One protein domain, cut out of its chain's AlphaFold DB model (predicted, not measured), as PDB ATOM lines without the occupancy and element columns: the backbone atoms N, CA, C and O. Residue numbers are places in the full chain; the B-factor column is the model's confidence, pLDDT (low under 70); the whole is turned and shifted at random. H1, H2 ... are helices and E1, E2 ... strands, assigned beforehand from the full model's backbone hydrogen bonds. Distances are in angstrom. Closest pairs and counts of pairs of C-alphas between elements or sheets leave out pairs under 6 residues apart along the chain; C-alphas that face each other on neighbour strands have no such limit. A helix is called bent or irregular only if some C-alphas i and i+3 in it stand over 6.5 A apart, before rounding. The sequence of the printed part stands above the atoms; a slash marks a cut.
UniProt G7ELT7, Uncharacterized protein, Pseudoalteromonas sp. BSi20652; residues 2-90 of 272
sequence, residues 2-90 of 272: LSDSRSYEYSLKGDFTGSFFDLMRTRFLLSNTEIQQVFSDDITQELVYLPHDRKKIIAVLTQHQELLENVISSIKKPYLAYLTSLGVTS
ATOM      1  N   LEU A   2      32.930  43.487  82.957       89.69
ATOM      2  CA  LEU A   2      32.598  44.869  83.333       89.69
ATOM      3  C   LEU A   2      31.227  45.058  84.022       89.69
ATOM      4  O   LEU A   2      31.029  46.051  84.700       89.69
ATOM      5  N   SER A   3      30.304  44.109  83.883       90.88
ATOM      6  CA  SER A   3      29.005  44.079  84.571       90.88
ATOM      7  C   SER A   3      29.011  43.295  85.895       90.88
ATOM      8  O   SER A   3      27.956  43.087  86.488       90.88
ATOM      9  N   ASP A   4      30.167  42.806  86.354       93.25
ATOM     10  CA  ASP A   4      30.316  42.056  87.603       93.25
ATOM     11  C   ASP A   4      31.175  42.861  88.582       93.25
ATOM     12  O   ASP A   4      32.391  42.994  88.405       93.25
ATOM     13  N   SER A   5      30.541  43.382  89.634       93.38
ATOM     14  CA  SER A   5      31.186  44.254  90.619       93.38
ATOM     15  C   SER A   5      32.341  43.588  91.364       93.38
ATOM     16  O   SER A   5      33.291  44.267  91.757       93.38
ATOM     17  N   ARG A   6      32.327  42.253  91.481       94.75
ATOM     18  CA  ARG A   6      33.411  41.474  92.101       94.75
ATOM     19  C   ARG A   6      34.726  41.624  91.332       94.75
ATOM     20  O   ARG A   6      35.800  41.460  91.899       94.75
ATOM     21  N   SER A   7      34.659  41.959  90.040       94.56
ATOM     22  CA  SER A   7      35.834  42.109  89.174       94.56
ATOM     23  C   SER A   7      36.545  43.461  89.297       94.56
ATOM     24  O   SER A   7      37.674  43.600  88.813       94.56
ATOM     25  N   TYR A   8      35.916  44.468  89.912       94.31
ATOM     26  CA  TYR A   8      36.409  45.848  89.874       94.31
ATOM     27  C   TYR A   8      37.708  46.050  90.653       94.31
ATOM     28  O   TYR A   8      38.553  46.831  90.217       94.31
ATOM     29  N   GLU A   9      37.914  45.316  91.749       91.44
ATOM     30  CA  GLU A   9      39.173  45.347  92.506       91.44
ATOM     31  C   GLU A   9      40.380  44.995  91.623       91.44
ATOM     32  O   GLU A   9      41.438  45.616  91.726       91.44
ATOM     33  N   TYR A  10      40.196  44.037  90.714       92.69
ATOM     34  CA  TYR A  10      41.228  43.553  89.802       92.69
ATOM     35  C   TYR A  10      41.341  44.438  88.561       92.69
ATOM     36  O   TYR A  10      42.442  44.814  88.160       92.69
ATOM     37  N   SER A  11      40.201  44.814  87.976       91.56
ATOM     38  CA  SER A  11      40.146  45.533  86.696       91.56
ATOM     39  C   SER A  11      40.501  47.023  86.812       91.56
ATOM     40  O   SER A  11      40.911  47.633  85.830       91.56
ATOM     41  N   LEU A  12      40.375  47.618  88.005       93.00
ATOM     42  CA  LEU A  12      40.718  49.022  88.292       93.00
ATOM     43  C   LEU A  12      41.976  49.149  89.170       93.00
ATOM     44  O   LEU A  12      42.180  50.168  89.842       93.00
ATOM     45  N   LYS A  13      42.800  48.094  89.222       89.38
ATOM     46  CA  LYS A  13      43.996  48.053  90.066       89.38
ATOM     47  C   LYS A  13      45.102  48.982  89.562       89.38
ATOM     48  O   LYS A  13      45.700  49.662  90.388       89.38
ATOM     49  N   GLY A  14      45.362  48.974  88.254       86.69
ATOM     50  CA  GLY A  14      46.441  49.745  87.631       86.69
ATOM     51  C   GLY A  14      46.121  51.231  87.482       86.69
ATOM     52  O   GLY A  14      44.953  51.612  87.336       86.69
ATOM     53  N   ASP A  15      47.168  52.050  87.473       90.94
ATOM     54  CA  ASP A  15      47.071  53.503  87.326       90.94
ATOM     55  C   ASP A  15      46.472  53.889  85.972       90.94
ATOM     56  O   ASP A  15      46.545  53.139  84.996       90.94
ATOM     57  N   PHE A  16      45.804  55.036  85.923       92.06
ATOM     58  CA  PHE A  16      45.215  55.577  84.699       92.06
ATOM     59  C   PHE A  16      45.007  57.077  84.856       92.06
ATOM     60  O   PHE A  16      44.618  57.537  85.928       92.06
ATOM     61  N   THR A  17      45.219  57.827  83.781       93.69
ATOM     62  CA  THR A  17      44.890  59.251  83.703       93.69
ATOM     63  C   THR A  17      44.299  59.534  82.331       93.69
ATOM     64  O   THR A  17      44.908  59.213  81.315       93.69
ATOM     65  N   GLY A  18      43.107  60.121  82.302       94.94
ATOM     66  CA  GLY A  18      42.407  60.439  81.063       94.94
ATOM     67  C   GLY A  18      40.922  60.674  81.301       94.94
ATOM     68  O   GLY A  18      40.474  60.769  82.443       94.94
ATOM     69  N   SER A  19      40.153  60.756  80.221       97.25
ATOM     70  CA  SER A  19      38.694  60.814  80.319       97.25
ATOM     71  C   SER A  19      38.109  59.454  80.723       97.25
ATOM     72  O   SER A  19      38.711  58.400  80.482       97.25
ATOM     73  N   PHE A  20      36.906  59.445  81.301       97.62
ATOM     74  CA  PHE A  20      36.161  58.206  81.540       97.62
ATOM     75  C   PHE A  20      35.926  57.442  80.227       97.62
ATOM     76  O   PHE A  20      36.023  56.213  80.192       97.62
ATOM     77  N   PHE A  21      35.691  58.168  79.129       97.56
ATOM     78  CA  PHE A  21      35.626  57.605  77.782       97.56
ATOM     79  C   PHE A  21      36.885  56.804  77.433       97.56
ATOM     80  O   PHE A  21      36.797  55.648  77.011       97.56
ATOM     81  N   ASP A  22      38.065  57.392  77.640       95.12
ATOM     82  CA  ASP A  22      39.334  56.732  77.350       95.12
ATOM     83  C   ASP A  22      39.557  55.516  78.243       95.12
ATOM     84  O   ASP A  22      40.028  54.495  77.743       95.12
ATOM     85  N   LEU A  23      39.159  55.569  79.519       95.44
ATOM     86  CA  LEU A  23      39.217  54.410  80.413       95.44
ATOM     87  C   LEU A  23      38.389  53.242  79.857       95.44
ATOM     88  O   LEU A  23      38.884  52.117  79.767       95.44
ATOM     89  N   MET A  24      37.141  53.496  79.447       96.00
ATOM     90  CA  MET A  24      36.262  52.468  78.872       96.00
ATOM     91  C   MET A  24      36.804  51.912  77.550       96.00
ATOM     92  O   MET A  24      36.783  50.699  77.324       96.00
ATOM     93  N   ARG A  25      37.340  52.782  76.692       92.75
ATOM     94  CA  ARG A  25      37.856  52.412  75.370       92.75
ATOM     95  C   ARG A  25      39.167  51.632  75.434       92.75
ATOM     96  O   ARG A  25      39.347  50.674  74.688       92.75
ATOM     97  N   THR A  26      40.101  52.047  76.284       87.81
ATOM     98  CA  THR A  26      41.465  51.490  76.310       87.81
ATOM     99  C   THR A  26      41.586  50.298  77.245       87.81
ATOM    100  O   THR A  26      42.153  49.281  76.860       87.81
ATOM    101  N   ARG A  27      41.014  50.375  78.451       88.75
ATOM    102  CA  ARG A  27      41.139  49.312  79.455       88.75
ATOM    103  C   ARG A  27      40.088  48.227  79.294       88.75
ATOM    104  O   ARG A  27      40.394  47.048  79.440       88.75
ATOM    105  N   PHE A  28      38.854  48.627  78.994       90.81
ATOM    106  CA  PHE A  28      37.729  47.701  78.846       90.81
ATOM    107  C   PHE A  28      37.385  47.377  77.393       90.81
ATOM    108  O   PHE A  28      36.538  46.519  77.151       90.81
ATOM    109  N   LEU A  29      38.084  48.004  76.441       90.38
ATOM    110  CA  LEU A  29      38.008  47.710  75.009       90.38
ATOM    111  C   LEU A  29      36.601  47.883  74.417       90.38
ATOM    112  O   LEU A  29      36.297  47.266  73.395       90.38
ATOM    113  N   LEU A  30      35.766  48.730  75.029       92.75
ATOM    114  CA  LEU A  30      34.464  49.089  74.476       92.75
ATOM    115  C   LEU A  30      34.631  49.996  73.252       92.75
ATOM    116  O   LEU A  30      35.500  50.872  73.208       92.75
ATOM    117  N   SER A  31      33.776  49.802  72.253       92.19
ATOM    118  CA  SER A  31      33.654  50.706  71.111       92.19
ATOM    119  C   SER A  31      32.967  52.014  71.502       92.19
ATOM    120  O   SER A  31      32.188  52.070  72.452       92.19
ATOM    121  N   ASN A  32      33.186  53.068  70.713       95.25
ATOM    122  CA  ASN A  32      32.547  54.370  70.924       95.25
ATOM    123  C   ASN A  32      31.015  54.250  71.006       95.25
ATOM    124  O   ASN A  32      30.391  54.871  71.860       95.25
ATOM    125  N   THR A  33      30.423  53.411  70.150       95.06
ATOM    126  CA  THR A  33      28.978  53.161  70.132       95.06
ATOM    127  C   THR A  33      28.495  52.457  71.394       95.06
ATOM    128  O   THR A  33      27.451  52.821  71.918       95.06
ATOM    129  N   GLU A  34      29.245  51.478  71.909       95.69
ATOM    130  CA  GLU A  34      28.889  50.794  73.160       95.69
ATOM    131  C   GLU A  34      29.017  51.741  74.359       95.69
ATOM    132  O   GLU A  34      28.173  51.714  75.247       95.69
ATOM    133  N   ILE A  35      30.021  52.625  74.371       97.19
ATOM    134  CA  ILE A  35      30.195  53.627  75.433       97.19
ATOM    135  C   ILE A  35      29.007  54.600  75.453       97.19
ATOM    136  O   ILE A  35      28.414  54.807  76.508       97.19
ATOM    137  N   GLN A  36      28.616  55.138  74.295       96.31
ATOM    138  CA  GLN A  36      27.495  56.084  74.168       96.31
ATOM    139  C   GLN A  36      26.119  55.451  74.430       96.31
ATOM    140  O   GLN A  36      25.171  56.149  74.774       96.31
ATOM    141  N   GLN A  37      25.986  54.130  74.273       96.25
ATOM    142  CA  GLN A  37      24.767  53.401  74.643       96.25
ATOM    143  C   GLN A  37      24.594  53.261  76.158       96.25
ATOM    144  O   GLN A  37      23.478  53.028  76.624       96.25
ATOM    145  N   VAL A  38      25.686  53.352  76.918       97.38
ATOM    146  CA  VAL A  38      25.693  53.098  78.361       97.38
ATOM    147  C   VAL A  38      25.789  54.395  79.156       97.38
ATOM    148  O   VAL A  38      25.092  54.535  80.157       97.38
ATOM    149  N   PHE A  39      26.642  55.330  78.739       97.88
ATOM    150  CA  PHE A  39      26.990  56.519  79.514       97.88
ATOM    151  C   PHE A  39      26.628  57.801  78.763       97.88
ATOM    152  O   PHE A  39      26.761  57.875  77.543       97.88
ATOM    153  N   SER A  40      26.205  58.825  79.508       96.88
ATOM    154  CA  SER A  40      25.962  60.161  78.962       96.88
ATOM    155  C   SER A  40      27.264  60.897  78.638       96.88
ATOM    156  O   SER A  40      28.322  60.600  79.202       96.88
ATOM    157  N   ASP A  41      27.171  61.919  77.784       95.38
ATOM    158  CA  ASP A  41      28.315  62.761  77.421       95.38
ATOM    159  C   ASP A  41      28.986  63.384  78.658       95.38
ATOM    160  O   ASP A  41      30.209  63.321  78.773       95.38
ATOM    161  N   ASP A  42      28.197  63.856  79.633       96.19
ATOM    162  CA  ASP A  42      28.698  64.421  80.895       96.19
ATOM    163  C   ASP A  42      29.606  63.446  81.662       96.19
ATOM    164  O   ASP A  42      30.660  63.837  82.159       96.19
ATOM    165  N   ILE A  43      29.228  62.161  81.731       96.69
ATOM    166  CA  ILE A  43      30.039  61.125  82.387       96.69
ATOM    167  C   ILE A  43      31.299  60.857  81.564       96.69
ATOM    168  O   ILE A  43      32.397  60.770  82.106       96.69
ATOM    169  N   THR A  44      31.154  60.699  80.248       96.69
ATOM    170  CA  THR A  44      32.264  60.271  79.383       96.69
ATOM    171  C   THR A  44      33.384  61.308  79.275       96.69
ATOM    172  O   THR A  44      34.550  60.920  79.175       96.69
ATOM    173  N   GLN A  45      33.056  62.602  79.335       96.31
ATOM    174  CA  GLN A  45      34.020  63.706  79.265       96.31
ATOM    175  C   GLN A  45      34.744  63.969  80.591       96.31
ATOM    176  O   GLN A  45      35.742  64.691  80.619       96.31
ATOM    177  N   GLU A  46      34.268  63.387  81.689       97.56
ATOM    178  CA  GLU A  46      34.854  63.595  83.000       97.56
ATOM    179  C   GLU A  46      36.276  63.021  83.078       97.56
ATOM    180  O   GLU A  46      36.533  61.881  82.685       97.56
ATOM    181  N   LEU A  47      37.214  63.811  83.609       97.56
ATOM    182  CA  LEU A  47      38.572  63.344  83.874       97.56
ATOM    183  C   LEU A  47      38.588  62.435  85.102       97.56
ATOM    184  O   LEU A  47      38.005  62.756  86.141       97.56
ATOM    185  N   VAL A  48      39.291  61.311  84.978       96.69
ATOM    186  CA  VAL A  48      39.437  60.312  86.032       96.69
ATOM    187  C   VAL A  48      40.895  59.919  86.233       96.69
ATOM    188  O   VAL A  48      41.670  59.773  85.284       96.69
ATOM    189  N   TYR A  49      41.244  59.702  87.497       96.19
ATOM    190  CA  TYR A  49      42.596  59.394  87.942       96.19
ATOM    191  C   TYR A  49      42.560  58.145  88.821       96.19
ATOM    192  O   TYR A  49      42.107  58.188  89.964       96.19
ATOM    193  N   LEU A  50      43.029  57.005  88.314       95.00
ATOM    194  CA  LEU A  50      43.227  55.819  89.151       95.00
ATOM    195  C   LEU A  50      44.609  55.888  89.816       95.00
ATOM    196  O   LEU A  50      45.569  56.246  89.137       95.00
ATOM    197  N   PRO A  51      44.711  55.545  91.116       94.88
ATOM    198  CA  PRO A  51      43.682  54.887  91.933       94.88
ATOM    199  C   PRO A  51      42.699  55.831  92.659       94.88
ATOM    200  O   PRO A  51      41.739  55.339  93.256       94.88
ATOM    201  N   HIS A  52      42.906  57.151  92.629       96.38
ATOM    202  CA  HIS A  52      42.149  58.131  93.425       96.38
ATOM    203  C   HIS A  52      40.624  58.074  93.212       96.38
ATOM    204  O   HIS A  52      39.868  58.014  94.182       96.38
ATOM    205  N   ASP A  53      40.172  57.981  91.963       96.69
ATOM    206  CA  ASP A  53      38.756  57.975  91.584       96.69
ATOM    207  C   ASP A  53      38.121  56.580  91.578       96.69
ATOM    208  O   ASP A  53      36.989  56.407  91.122       96.69
ATOM    209  N   ARG A  54      38.802  55.552  92.105       96.00
ATOM    210  CA  ARG A  54      38.315  54.164  92.033       96.00
ATOM    211  C   ARG A  54      36.890  54.008  92.568       96.00
ATOM    212  O   ARG A  54      36.071  53.359  91.928       96.00
ATOM    213  N   LYS A  55      36.573  54.608  93.723       96.06
ATOM    214  CA  LYS A  55      35.229  54.509  94.330       96.06
ATOM    215  C   LYS A  55      34.150  55.143  93.451       96.06
ATOM    216  O   LYS A  55      33.073  54.576  93.306       96.06
ATOM    217  N   LYS A  56      34.458  56.294  92.858       96.44
ATOM    218  CA  LYS A  56      33.571  57.022  91.951       96.44
ATOM    219  C   LYS A  56      33.311  56.218  90.679       96.44
ATOM    220  O   LYS A  56      32.158  56.009  90.324       96.44
ATOM    221  N   ILE A  57      34.368  55.690  90.057       97.00
ATOM    222  CA  ILE A  57      34.257  54.829  88.871       97.00
ATOM    223  C   ILE A  57      33.398  53.600  89.187       97.00
ATOM    224  O   ILE A  57      32.486  53.289  88.431       97.00
ATOM    225  N   ILE A  58      33.631  52.934  90.323       96.75
ATOM    226  CA  ILE A  58      32.816  51.789  90.753       96.75
ATOM    227  C   ILE A  58      31.340  52.176  90.881       96.75
ATOM    228  O   ILE A  58      30.492  51.449  90.375       96.75
ATOM    229  N   ALA A  59      31.027  53.312  91.510       96.62
ATOM    230  CA  ALA A  59      29.647  53.770  91.654       96.62
ATOM    231  C   ALA A  59      28.969  53.978  90.289       96.62
ATOM    232  O   ALA A  59      27.856  53.494  90.083       96.62
ATOM    233  N   VAL A  60      29.666  54.611  89.339       97.19
ATOM    234  CA  VAL A  60      29.171  54.809  87.968       97.19
ATOM    235  C   VAL A  60      28.939  53.468  87.267       97.19
ATOM    236  O   VAL A  60      27.866  53.253  86.705       97.19
ATOM    237  N   LEU A  61      29.899  52.540  87.326       97.12
ATOM    238  CA  LEU A  61      29.770  51.223  86.692       97.12
ATOM    239  C   LEU A  61      28.631  50.397  87.308       97.12
ATOM    240  O   LEU A  61      27.873  49.756  86.586       97.12
ATOM    241  N   THR A  62      28.475  50.427  88.632       96.19
ATOM    242  CA  THR A  62      27.374  49.749  89.329       96.19
ATOM    243  C   THR A  62      26.018  50.347  88.960       96.19
ATOM    244  O   THR A  62      25.078  49.597  88.714       96.19
ATOM    245  N   GLN A  63      25.907  51.674  88.856       96.81
ATOM    246  CA  GLN A  63      24.662  52.331  88.450       96.81
ATOM    247  C   GLN A  63      24.223  51.937  87.029       96.81
ATOM    248  O   GLN A  63      23.027  51.869  86.758       96.81
ATOM    249  N   HIS A  64      25.172  51.642  86.137       96.88
ATOM    250  CA  HIS A  64      24.906  51.302  84.734       96.88
ATOM    251  C   HIS A  64      25.060  49.800  84.436       96.88
ATOM    252  O   HIS A  64      25.202  49.403  83.280       96.88
ATOM    253  N   GLN A  65      25.029  48.945  85.464       95.62
ATOM    254  CA  GLN A  65      25.356  47.521  85.347       95.62
ATOM    255  C   GLN A  65      24.492  46.771  84.317       95.62
ATOM    256  O   GLN A  65      25.018  45.952  83.562       95.62
ATOM    257  N   GLU A  66      23.186  47.045  84.256       95.50
ATOM    258  CA  GLU A  66      22.279  46.385  83.304       95.50
ATOM    259  C   GLU A  66      22.589  46.765  81.851       95.50
ATOM    260  O   GLU A  66      22.675  45.898  80.979       95.50
ATOM    261  N   LEU A  67      22.824  48.056  81.592       96.44
ATOM    262  CA  LEU A  67      23.220  48.548  80.270       96.44
ATOM    263  C   LEU A  67      24.576  47.964  79.855       96.44
ATOM    264  O   LEU A  67      24.738  47.527  78.714       96.44
ATOM    265  N   LEU A  68      25.519  47.876  80.798       96.44
ATOM    266  CA  LEU A  68      26.811  47.226  80.593       96.44
ATOM    267  C   LEU A  68      26.664  45.744  80.236       96.44
ATOM    268  O   LEU A  68      27.308  45.286  79.292       96.44
ATOM    269  N   GLU A  69      25.824  44.981  80.944       95.50
ATOM    270  CA  GLU A  69      25.587  43.570  80.608       95.50
ATOM    271  C   GLU A  69      25.013  43.434  79.195       95.50
ATOM    272  O   GLU A  69      25.465  42.569  78.443       95.50
ATOM    273  N   ASN A  70      24.086  44.312  78.799       94.81
ATOM    274  CA  ASN A  70      23.492  44.281  77.465       94.81
ATOM    275  C   ASN A  70      24.549  44.429  76.364       94.81
ATOM    276  O   ASN A  70      24.606  43.574  75.472       94.81
ATOM    277  N   VAL A  71      25.423  45.438  76.458       94.56
ATOM    278  CA  VAL A  71      26.447  45.683  75.427       94.56
ATOM    279  C   VAL A  71      27.503  44.573  75.386       94.56
ATOM    280  O   VAL A  71      27.847  44.087  74.307       94.56
ATOM    281  N   ILE A  72      27.951  44.062  76.541       93.25
ATOM    282  CA  ILE A  72      29.007  43.034  76.570       93.25
ATOM    283  C   ILE A  72      28.486  41.606  76.351       93.25
ATOM    284  O   ILE A  72      29.283  40.690  76.113       93.25
ATOM    285  N   SER A  73      27.171  41.374  76.442       92.69
ATOM    286  CA  SER A  73      26.571  40.033  76.352       92.69
ATOM    287  C   SER A  73      26.931  39.308  75.052       92.69
ATOM    288  O   SER A  73      27.135  38.090  75.055       92.69
ATOM    289  N   SER A  74      27.060  40.065  73.959       89.31
ATOM    290  CA  SER A  74      27.398  39.566  72.626       89.31
ATOM    291  C   SER A  74      28.801  38.951  72.543       89.31
ATOM    292  O   SER A  74      29.027  38.087  71.700       89.31
ATOM    293  N   ILE A  75      29.711  39.339  73.443       90.81
ATOM    294  CA  ILE A  75      31.084  38.820  73.546       90.81
ATOM    295  C   ILE A  75      31.180  37.776  74.665       90.81
ATOM    296  O   ILE A  75      31.814  36.730  74.513       90.81
ATOM    297  N   LYS A  76      30.504  38.024  75.793       93.56
ATOM    298  CA  LYS A  76      30.521  37.142  76.969       93.56
ATOM    299  C   LYS A  76      29.921  35.765  76.672       93.56
ATOM    300  O   LYS A  76      30.497  34.757  77.074       93.56
ATOM    301  N   LYS A  77      28.788  35.704  75.959       94.44
ATOM    302  CA  LYS A  77      28.100  34.436  75.648       94.44
ATOM    303  C   LYS A  77      28.954  33.500  74.773       94.44
ATOM    304  O   LYS A  77      29.154  32.360  75.194       94.44
ATOM    305  N   PRO A  78      29.509  33.937  73.622       95.31
ATOM    306  CA  PRO A  78      30.418  33.101  72.839       95.31
ATOM    307  C   PRO A  78      31.671  32.688  73.608       95.31
ATOM    308  O   PRO A  78      32.091  31.545  73.490       95.31
ATOM    309  N   TYR A  79      32.245  33.578  74.426       95.00
ATOM    310  CA  TYR A  79      33.423  33.247  75.229       95.00
ATOM    311  C   TYR A  79      33.152  32.093  76.209       95.00
ATOM    312  O   TYR A  79      33.904  31.123  76.254       95.00
ATOM    313  N   LEU A  80      32.037  32.141  76.944       95.31
ATOM    314  CA  LEU A  80      31.637  31.057  77.850       95.31
ATOM    315  C   LEU A  80      31.291  29.758  77.106       95.31
ATOM    316  O   LEU A  80      31.611  28.667  77.585       95.31
ATOM    317  N   ALA A  81      30.668  29.858  75.929       95.69
ATOM    318  CA  ALA A  81      30.397  28.702  75.078       95.69
ATOM    319  C   ALA A  81      31.700  28.063  74.566       95.69
ATOM    320  O   ALA A  81      31.825  26.840  74.584       95.69
ATOM    321  N   TYR A  82      32.691  28.874  74.193       96.25
ATOM    322  CA  TYR A  82      34.016  28.405  73.798       96.25
ATOM    323  C   TYR A  82      34.708  27.663  74.945       96.25
ATOM    324  O   TYR A  82      35.111  26.514  74.769       96.25
ATOM    325  N   LEU A  83      34.749  28.243  76.147       95.12
ATOM    326  CA  LEU A  83      35.296  27.558  77.325       95.12
ATOM    327  C   LEU A  83      34.565  26.241  77.624       95.12
ATOM    328  O   LEU A  83      35.193  25.241  77.969       95.12
ATOM    329  N   THR A  84      33.244  26.212  77.447       95.56
ATOM    330  CA  THR A  84      32.456  24.980  77.587       95.56
ATOM    331  C   THR A  84      32.842  23.936  76.542       95.56
ATOM    332  O   THR A  84      33.005  22.771  76.894       95.56
ATOM    333  N   SER A  85      33.067  24.335  75.287       95.25
ATOM    334  CA  SER A  85      33.500  23.420  74.219       95.25
ATOM    335  C   SER A  85      34.874  22.790  74.475       95.25
ATOM    336  O   SER A  85      35.131  21.676  74.031       95.25
ATOM    337  N   LEU A  86      35.729  23.472  75.245       94.69
ATOM    338  CA  LEU A  86      37.023  22.960  75.698       94.69
ATOM    339  C   LEU A  86      36.923  22.068  76.950       94.69
ATOM    340  O   LEU A  86      37.940  21.575  77.429       94.69
ATOM    341  N   GLY A  87      35.730  21.892  77.527       95.00
ATOM    342  CA  GLY A  87      35.543  21.153  78.780       95.00
ATOM    343  C   GLY A  87      36.059  21.889  80.023       95.00
ATOM    344  O   GLY A  87      36.237  21.272  81.072       95.00
ATOM    345  N   VAL A  88      36.297  23.204  79.939       94.81
ATOM    346  CA  VAL A  88      36.761  24.019  81.079       94.81
ATOM    347  C   VAL A  88      35.661  24.122  82.135       94.81
ATOM    348  O   VAL A  88      35.910  23.971  83.327       94.81
ATOM    349  N   THR A  89      34.414  24.336  81.717       93.25
ATOM    350  CA  THR A  89      33.292  24.543  82.647       93.25
ATOM    351  C   THR A  89      32.884  23.277  83.406       93.25
ATOM    352  O   THR A  89      32.295  23.389  84.485       93.25
ATOM    353  N   SER A  90      33.245  22.087  82.909       94.31
ATOM    354  CA  SER A  90      32.991  20.808  83.585       94.31
ATOM    355  C   SER A  90      34.010  20.467  84.673       94.31
ATOM    356  O   SER A  90      33.737  19.596  85.491       94.31
TER     357      SER A  90
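AT A GLANCE: This is residues 2 to 90 of the 272 residues of an uncharacterized protein of Pseudoalteromonas sp. BSi20652 (UniProt G7ELT7). A head of short helices, H1 to H5, with a small two-strand ladder, E1 and E2, has one long helix, H6, running away from it as an arm. The ladder is at the end of the head away from that arm, and H6 has a kink of 62 degrees near residue 72, beyond which residues 74 to 79 and 82 to 87 stick out free. The printed part has 89 residues, with six named helices and two named strands in the order H1, E1, H2, H3, H4, E2, H5, H6; the strands are antiparallel and the class is mostly helix. The whole is only just compact, close to loose, with a radius of gyration of the C-alphas of 14.1 A, and its elongated outline spans 42 by 25 by 21 A.

IN THESE COORDINATES: Find C-alpha 5 at (31.186, 44.254, 90.619), where H1 begins; it runs to residue 11 and is only just irregular, with C-alphas 6 and 9 7.0 A apart. E1 is residues 16 to 19, and H2 follows at once with residues 20 to 26. Read on to H3, residues 32 to 38, and H4, residues 41 to 44. E2, residues 47 to 50, begins at C-alpha 47, (38.572, 63.344, 83.874). H5, residues 54 to 63, is 14.2 A long. H6, residues 65 to 85, is 27.8 A long, ends at C-alpha 85, (33.500, 23.420, 74.219), and is only just irregular, with C-alphas 71 and 74 6.8 A apart.

HOW THE PARTS SIT: Start at Ser 5: H1 only just touches H5, with 3 pairs of C-alphas within 8 A, the closest those of Ser 5 and Thr 62 at 6.8 A. At E1, look across to antiparallel E2, where N 48 and O 18 are 2.8 A apart and N 50 and O 16 2.9 A, both within hydrogen-bond range. H2 touches H3 at a steep tilt of 50 degrees, opposite ways, closest at the C-alphas of Met 24 and Ile 35, 7.1 A. H3 touches H6 through H6's residues 67 to 71 alone, closest at the C-alphas of Val 38 and Leu 67, 5.5 A. H2 only just touches H4, with 3 pairs of C-alphas within 8 A, the closest those of Phe 21 and Thr 44 at 4.6 A. E2 and H5 are near each other, with 5 pairs of C-alphas within 10 A. Every O i to N i+4 pair is within hydrogen-bond range in H2, H3 and H5, against 14 of 17 in H6 and 1 of 3 in H1, where 3 of 4 O i to N i+3 pairs are; H4 is too short for an i+4 pair.

THE WHOLE: The C-alphas farthest apart are those of Asp 42 and Ser 90, 43.9 A. The printed part has no cut, and the links between its named elements are tight. The mean pLDDT of the printed part is 94.6, and no printed residue is under 70.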